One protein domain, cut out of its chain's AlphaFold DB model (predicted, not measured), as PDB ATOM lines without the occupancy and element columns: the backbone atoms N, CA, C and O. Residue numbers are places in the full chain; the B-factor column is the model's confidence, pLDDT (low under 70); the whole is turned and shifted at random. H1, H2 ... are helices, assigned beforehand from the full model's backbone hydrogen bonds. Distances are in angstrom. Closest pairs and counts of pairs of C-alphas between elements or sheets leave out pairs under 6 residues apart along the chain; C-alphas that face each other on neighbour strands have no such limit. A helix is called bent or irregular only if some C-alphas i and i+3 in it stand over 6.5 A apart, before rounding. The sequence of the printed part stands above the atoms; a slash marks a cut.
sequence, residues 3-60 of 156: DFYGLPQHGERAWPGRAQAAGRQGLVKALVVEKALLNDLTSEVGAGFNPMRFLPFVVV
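AT A GLANCE: This is residues 3 to 60 of the 156 residues of an uncharacterized protein of Acidobacteria bacterium (UniProt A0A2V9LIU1). One long helix, H2, makes the spine of this domain, and residues 49 to 60 turn at its last end and fold back beside it toward its first turns. The short helix H1 packs on those first turns, and residues 3 to 17 loop near the same end, while residues 43 to 48, the last of H2, stick out. The printed part has 58 residues, with two named helices in the order H1, H2 and no named strand. The class is all helix, though under half of the residues, 26 of 58, are in named elements. The whole is compact, with a radius of gyration of the C-alphas of 11.6 A and spans of 33 by 25 by 16 A.

IN THESE COORDINATES: Find C-alpha 27 at (14.234, 31.984, 17.193); from there H2, residues 27 to 48, runs 30.1 A to C-alpha 48 at (35.076, 50.465, 28.663). Near residue 42 you meet a kink of 49 degrees, and H2 is irregular, with C-alphas 44 and 47 lying 9.4 A apart. Look back to C-alpha 18 at (18.223, 30.921, 29.829) for H1, residues 18 to 21.

HOW THE PARTS SIT: Start on H2 at residues 28 to 33, the part that alone touches H1. The closest C-alphas of the two helices are those of Ala 21 and Lys 29, 4.8 A apart. A tight link of 5 residues joins H1 to H2. In H2, 16 of 18 O i to N i+4 pairs are within hydrogen-bond range; H1 is too short for such a pair.

THE WHOLE: The two C-alphas farthest apart, those of Gln 25 and Gly 48, are 34.2 A apart, while those of Asp 3 and Val 60, the first and last printed, are 6.2 A apart. The printed part has no cut. Its mean pLDDT is 90.5, and no printed residue is under 70.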
ATOM      1  N   ASP A   3      25.189  26.169  21.560       85.31
ATOM      2  CA  ASP A   3      23.929  25.423  21.601       85.31
ATOM      3  C   ASP A   3      23.086  25.832  22.820       85.31
ATOM      4  O   ASP A   3      23.576  25.813  23.951       85.31
ATOM      5  N   PHE A   4      21.819  26.184  22.591       87.50
ATOM      6  CA  PHE A   4      20.861  26.610  23.611       87.50
ATOM      7  C   PHE A   4      20.574  25.525  24.658       87.50
ATOM      8  O   PHE A   4      20.355  25.846  25.835       87.50
ATOM      9  N   TYR A   5      20.552  24.249  24.265       83.56
ATOM     10  CA  TYR A   5      20.252  23.142  25.180       83.56
ATOM     11  C   TYR A   5      21.452  22.727  26.032       83.56
ATOM     12  O   TYR A   5      21.262  22.270  27.159       83.56
ATOM     13  N   GLY A   6      22.671  23.009  25.575       84.81
ATOM     14  CA  GLY A   6      23.892  22.927  26.375       84.81
ATOM     15  C   GLY A   6      24.020  23.997  27.470       84.81
ATOM     16  O   GLY A   6      24.897  23.882  28.330       84.81
ATOM     17  N   LEU A   7      23.167  25.030  27.478       88.12
ATOM     18  CA  LEU A   7      23.246  26.128  28.448       88.12
ATOM     19  C   LEU A   7      22.567  25.774  29.784       88.12
ATOM     20  O   LEU A   7      21.361  25.506  29.801       88.12
ATOM     21  N   PRO A   8      23.273  25.862  30.930       91.00
ATOM     22  CA  PRO A   8      22.656  25.655  32.234       91.00
ATOM     23  C   PRO A   8      21.542  26.674  32.503       91.00
ATOM     24  O   PRO A   8      21.742  27.886  32.423       91.00
ATOM     25  N   GLN A   9      20.361  26.177  32.867       91.94
ATOM     26  CA  GLN A   9      19.199  27.024  33.146       91.94
ATOM     27  C   GLN A   9      19.151  27.541  34.592       91.94
ATOM     28  O   GLN A   9      18.575  28.599  34.849       91.94
ATOM     29  N   HIS A  10      19.726  26.799  35.540       91.31
ATOM     30  CA  HIS A  10      19.585  27.039  36.977       91.31
ATOM     31  C   HIS A  10      20.915  26.868  37.726       91.31
ATOM     32  O   HIS A  10      21.851  26.244  37.224       91.31
ATOM     33  N   GLY A  11      20.958  27.383  38.957       90.62
ATOM     34  CA  GLY A  11      22.116  27.308  39.850       90.62
ATOM     35  C   GLY A  11      23.144  28.414  39.610       90.62
ATOM     36  O   GLY A  11      22.917  29.334  38.833       90.62
ATOM     37  N   GLU A  12      24.296  28.306  40.271       88.31
ATOM     38  CA  GLU A  12      25.380  29.306  40.217       88.31
ATOM     39  C   GLU A  12      26.001  29.472  38.820       88.31
ATOM     40  O   GLU A  12      26.659  30.467  38.546       88.31
ATOM     41  N   ARG A  13      25.781  28.500  37.928       88.25
ATOM     42  CA  ARG A  13      26.254  28.519  36.535       88.25
ATOM     43  C   ARG A  13      25.148  28.851  35.533       88.25
ATOM     44  O   ARG A  13      25.317  28.571  34.347       88.25
ATOM     45  N   ALA A  14      24.004  29.359  35.995       92.00
ATOM     46  CA  ALA A  14      22.888  29.700  35.123       92.00
ATOM     47  C   ALA A  14      23.317  30.744  34.088       92.00
ATOM     48  O   ALA A  14      23.874  31.783  34.432       92.00
ATOM     49  N   TRP A  15      23.036  30.468  32.819       92.88
ATOM     50  CA  TRP A  15      23.345  31.406  31.749       92.88
ATOM     51  C   TRP A  15      22.331  32.558  31.702       92.88
ATOM     52  O   TRP A  15      21.122  32.313  31.841       92.88
ATOM     53  N   PRO A  16      22.788  33.801  31.451       95.00
ATOM     54  CA  PRO A  16      21.909  34.951  31.276       95.00
ATOM     55  C   PRO A  16      20.780  34.667  30.278       95.00
ATOM     56  O   PRO A  16      20.995  34.144  29.188       95.00
ATOM     57  N   GLY A  17      19.540  34.974  30.670       94.50
ATOM     58  CA  GLY A  17      18.355  34.796  29.821       94.50
ATOM     59  C   GLY A  17      17.855  33.353  29.661       94.50
ATOM     60  O   GLY A  17      16.738  33.161  29.179       94.50
ATOM     61  N   ARG A  18      18.586  32.322  30.117       93.94
ATOM     62  CA  ARG A  18      18.223  30.921  29.829       93.94
ATOM     63  C   ARG A  18      16.901  30.477  30.454       93.94
ATOM     64  O   ARG A  18      16.108  29.804  29.792       93.94
ATOM     65  N   ALA A  19      16.639  30.877  31.698       93.12
ATOM     66  CA  ALA A  19      15.362  30.620  32.367       93.12
ATOM     67  C   ALA A  19      14.201  31.412  31.737       93.12
ATOM     68  O   ALA A  19      13.085  30.908  31.649       93.12
ATOM     69  N   GLN A  20      14.467  32.626  31.244       93.06
ATOM     70  CA  GLN A  20      13.469  33.486  30.591       93.06
ATOM     71  C   GLN A  20      13.070  32.948  29.208       93.06
ATOM     72  O   GLN A  20      11.926  33.102  28.777       93.06
ATOM     73  N   ALA A  21      14.009  32.294  28.523       92.19
ATOM     74  CA  ALA A  21      13.804  31.680  27.219       92.19
ATOM     75  C   ALA A  21      13.071  30.326  27.280       92.19
ATOM     76  O   ALA A  21      12.539  29.887  26.266       92.19
ATOM     77  N   ALA A  22      12.993  29.669  28.446       85.44
ATOM     78  CA  ALA A  22      12.446  28.311  28.573       85.44
ATOM     79  C   ALA A  22      10.976  28.170  28.117       85.44
ATOM     80  O   ALA A  22      10.589  27.102  27.658       85.44
ATOM     81  N   GLY A  23      10.174  29.239  28.205       83.69
ATOM     82  CA  GLY A  23       8.778  29.268  27.736       83.69
ATOM     83  C   GLY A  23       8.575  29.868  26.339       83.69
ATOM     84  O   GLY A  23       7.439  30.128  25.950       83.69
ATOM     85  N   ARG A  24       9.653  30.173  25.609       88.06
ATOM     86  CA  ARG A  24       9.606  30.742  24.251       88.06
ATOM     87  C   ARG A  24       9.739  29.632  23.206       88.06
ATOM     88  O   ARG A  24      10.094  28.511  23.553       88.06
ATOM     89  N   GLN A  25       9.468  29.938  21.940       83.88
ATOM     90  CA  GLN A  25       9.570  28.997  20.817       83.88
ATOM     91  C   GLN A  25      10.506  29.537  19.732       83.88
ATOM     92  O   GLN A  25      10.636  30.758  19.595       83.88
ATOM     93  N   GLY A  26      11.149  28.618  19.003       84.38
ATOM     94  CA  GLY A  26      12.045  28.905  17.877       84.38
ATOM     95  C   GLY A  26      13.071  30.001  18.166       84.38
ATOM     96  O   GLY A  26      13.591  30.116  19.282       84.38
ATOM     97  N   LEU A  27      13.293  30.860  17.170       88.12
ATOM     98  CA  LEU A  27      14.234  31.984  17.193       88.12
ATOM     99  C   LEU A  27      14.121  32.889  18.434       88.12
ATOM    100  O   LEU A  27      15.118  33.414  18.929       88.12
ATOM    101  N   VAL A  28      12.922  33.051  19.004       90.81
ATOM    102  CA  VAL A  28      12.729  33.905  20.189       90.81
ATOM    103  C   VAL A  28      13.564  33.411  21.379       90.81
ATOM    104  O   VAL A  28      13.994  34.226  22.197       90.81
ATOM    105  N   LYS A  29      13.841  32.102  21.477       91.44
ATOM    106  CA  LYS A  29      14.743  31.541  22.496       91.44
ATOM    107  C   LYS A  29      16.158  32.111  22.370       91.44
ATOM    108  O   LYS A  29      16.695  32.589  23.370       91.44
ATOM    109  N   ALA A  30      16.726  32.085  21.161       92.44
ATOM    110  CA  ALA A  30      18.065  32.599  20.891       92.44
ATOM    111  C   ALA A  30      18.147  34.095  21.193       92.44
ATOM    112  O   ALA A  30      18.961  34.499  22.019       92.44
ATOM    113  N   LEU A  31      17.226  34.896  20.647       94.44
ATOM    114  CA  LEU A  31      17.239  36.355  20.811       94.44
ATOM    115  C   LEU A  31      17.166  36.797  22.282       94.44
ATOM    116  O   LEU A  31      17.796  37.781  22.674       94.44
ATOM    117  N   VAL A  32      16.402  36.080  23.116       95.56
ATOM    118  CA  VAL A  32      16.328  36.360  24.561       95.56
ATOM    119  C   VAL A  32      17.673  36.109  25.239       95.56
ATOM    120  O   VAL A  32      18.114  36.942  26.032       95.56
ATOM    121  N   VAL A  33      18.328  34.987  24.933       95.19
ATOM    122  CA  VAL A  33      19.633  34.644  25.516       95.19
ATOM    123  C   VAL A  33      20.724  35.573  24.992       95.19
ATOM    124  O   VAL A  33      21.472  36.123  25.789       95.19
ATOM    125  N   GLU A  34      20.786  35.824  23.687       95.69
ATOM    126  CA  GLU A  34      21.766  36.717  23.054       95.69
ATOM    127  C   GLU A  34      21.709  38.129  23.641       95.69
ATOM    128  O   GLU A  34      22.731  38.680  24.058       95.69
ATOM    129  N   LYS A  35      20.501  38.693  23.772       95.38
ATOM    130  CA  LYS A  35      20.303  40.001  24.405       95.38
ATOM    131  C   LYS A  35      20.720  39.994  25.876       95.38
ATOM    132  O   LYS A  35      21.324  40.957  26.344       95.38
ATOM    133  N   ALA A  36      20.378  38.938  26.613       95.69
ATOM    134  CA  ALA A  36      20.742  38.827  28.019       95.69
ATOM    135  C   ALA A  36      22.260  38.715  28.205       95.69
ATOM    136  O   ALA A  36      22.794  39.392  29.076       95.69
ATOM    137  N   LEU A  37      22.950  37.943  27.361       94.19
ATOM    138  CA  LEU A  37      24.410  37.818  27.365       94.19
ATOM    139  C   LEU A  37      25.095  39.157  27.092       94.19
ATOM    140  O   LEU A  37      26.036  39.519  27.792       94.19
ATOM    141  N   LEU A  38      24.621  39.907  26.093       93.75
ATOM    142  CA  LEU A  38      25.190  41.216  25.779       93.75
ATOM    143  C   LEU A  38      25.022  42.197  26.947       93.75
ATOM    144  O   LEU A  38      25.966  42.906  27.294       93.75
ATOM    145  N   ASN A  39      23.841  42.224  27.567       93.69
ATOM    146  CA  ASN A  39      23.570  43.085  28.719       93.69
ATOM    147  C   ASN A  39      24.419  42.704  29.938       93.69
ATOM    148  O   ASN A  39      24.967  43.590  30.591       93.69
ATOM    149  N   ASP A  40      24.528  41.407  30.225       93.62
ATOM    150  CA  ASP A  40      25.312  40.867  31.336       93.62
ATOM    151  C   ASP A  40      26.789  41.250  31.191       93.62
ATOM    152  O   ASP A  40      27.348  41.922  32.056       93.62
ATOM    153  N   LEU A  41      27.384  40.983  30.024       91.88
ATOM    154  CA  LEU A  41      28.777  41.335  29.751       91.88
ATOM    155  C   LEU A  41      29.019  42.853  29.783       91.88
ATOM    156  O   LEU A  41      30.042  43.305  30.296       91.88
ATOM    157  N   THR A  42      28.076  43.649  29.269       92.25
ATOM    158  CA  THR A  42      28.157  45.118  29.332       92.25
ATOM    159  C   THR A  42      28.157  45.612  30.780       92.25
ATOM    160  O   THR A  42      28.895  46.539  31.110       92.25
ATOM    161  N   SER A  43      27.356  44.989  31.649       91.88
ATOM    162  CA  SER A  43      27.295  45.318  33.075       91.88
ATOM    163  C   SER A  43      28.578  44.924  33.809       91.88
ATOM    164  O   SER A  43      29.111  45.731  34.567       91.88
ATOM    165  N   GLU A  44      29.095  43.718  33.561       93.00
ATOM    166  CA  GLU A  44      30.291  43.188  34.231       93.00
ATOM    167  C   GLU A  44      31.579  43.916  33.822       93.00
ATOM    168  O   GLU A  44      32.433  44.208  34.659       93.00
ATOM    169  N   VAL A  45      31.733  44.249  32.536       92.44
ATOM    170  CA  VAL A  45      32.930  44.949  32.033       92.44
ATOM    171  C   VAL A  45      32.835  46.466  32.259       92.44
ATOM    172  O   VAL A  45      33.851  47.139  32.451       92.44
ATOM    173  N   GLY A  46      31.623  47.024  32.256       89.88
ATOM    174  CA  GLY A  46      31.368  48.438  32.516       89.88
ATOM    175  C   GLY A  46      31.726  49.369  31.352       89.88
ATOM    176  O   GLY A  46      31.760  48.982  30.186       89.88
ATOM    177  N   ALA A  47      31.990  50.642  31.664       85.88
ATOM    178  CA  ALA A  47      32.033  51.748  30.695       85.88
ATOM    179  C   ALA A  47      33.083  51.625  29.567       85.88
ATOM    180  O   ALA A  47      33.002  52.354  28.581       85.88
ATOM    181  N   GLY A  48      34.070  50.732  29.698       86.75
ATOM    182  CA  GLY A  48      35.076  50.465  28.663       86.75
ATOM    183  C   GLY A  48      34.662  49.408  27.635       86.75
ATOM    184  O   GLY A  48      35.406  49.156  26.686       86.75
ATOM    185  N   PHE A  49      33.511  48.764  27.819       90.56
ATOM    186  CA  PHE A  49      33.055  47.710  26.931       90.56
ATOM    187  C   PHE A  49      32.563  48.275  25.598       90.56
ATOM    188  O   PHE A  49      31.676  49.125  25.548       90.56
ATOM    189  N   ASN A  50      33.120  47.763  24.501       88.44
ATOM    190  CA  ASN A  50      32.593  48.021  23.170       88.44
ATOM    191  C   ASN A  50      31.658  46.864  22.774       88.44
ATOM    192  O   ASN A  50      32.169  45.787  22.451       88.44
ATOM    193  N   PRO A  51      30.327  47.066  22.741       84.44
ATOM    194  CA  PRO A  51      29.372  46.007  22.414       84.44
ATOM    195  C   PRO A  51      29.555  45.455  20.996       84.44
ATOM    196  O   PRO A  51      29.243  44.296  20.751       84.44
ATOM    197  N   MET A  52      30.165  46.219  20.084       86.06
ATOM    198  CA  MET A  52      30.486  45.743  18.735       86.06
ATOM    199  C   MET A  52      31.539  44.623  18.726       86.06
ATOM    200  O   MET A  52      31.726  43.970  17.710       86.06
ATOM    201  N   ARG A  53      32.251  44.386  19.840       87.75
ATOM    202  CA  ARG A  53      33.238  43.297  19.965       87.75
ATOM    203  C   ARG A  53      32.651  41.996  20.510       87.75
ATOM    204  O   ARG A  53      33.391  41.028  20.672       87.75
ATOM    205  N   PHE A  54      31.351  41.962  20.794       91.62
ATOM    206  CA  PHE A  54      30.664  40.773  21.276       91.62
ATOM    207  C   PHE A  54      29.322  40.614  20.566       91.62
ATOM    208  O   PHE A  54      28.333  41.249  20.917       91.62
ATOM    209  N   LEU A  55      29.306  39.729  19.573       92.19
ATOM    210  CA  LEU A  55      28.113  39.368  18.813       92.19
ATOM    211  C   LEU A  55      27.717  37.933  19.185       92.19
ATOM    212  O   LEU A  55      28.179  36.985  18.533       92.19
ATOM    213  N   PRO A  56      26.960  37.738  20.283       93.31
ATOM    214  CA  PRO A  56      26.536  36.409  20.690       93.31
ATOM    215  C   PRO A  56      25.626  35.807  19.618       93.31
ATOM    216  O   PRO A  56      24.752  36.483  19.088       93.31
ATOM    217  N   PHE A  57      25.838  34.523  19.339       93.75
ATOM    218  CA  PHE A  57      24.994  33.739  18.443       93.75
ATOM    219  C   PHE A  57      24.689  32.391  19.080       93.75
ATOM    220  O   PHE A  57      25.603  31.586  19.336       93.75
ATOM    221  N   VAL A  58      23.410  32.179  19.359       91.88
ATOM    222  CA  VAL A  58      22.865  30.998  20.016       91.88
ATOM    223  C   VAL A  58      22.091  30.188  18.992       91.88
ATOM    224  O   VAL A  58      21.080  30.635  18.464       91.88
ATOM    225  N   VAL A  59      22.538  28.961  18.754       88.06
ATOM    226  CA  VAL A  59      21.782  28.003  17.947       88.06
ATOM    227  C   VAL A  59      20.749  27.364  18.850       88.06
ATOM    228  O   VAL A  59      21.097  26.813  19.893       88.06
ATOM    229  N   VAL A  60      19.476  27.461  18.471       83.50
ATOM    230  CA  VAL A  60      18.394  26.952  19.315       83.50
ATOM    231  C   VAL A  60      18.383  25.430  19.339       83.50
ATOM    232  O   VAL A  60      18.221  24.883  20.419       83.50
TER     233      VAL A  60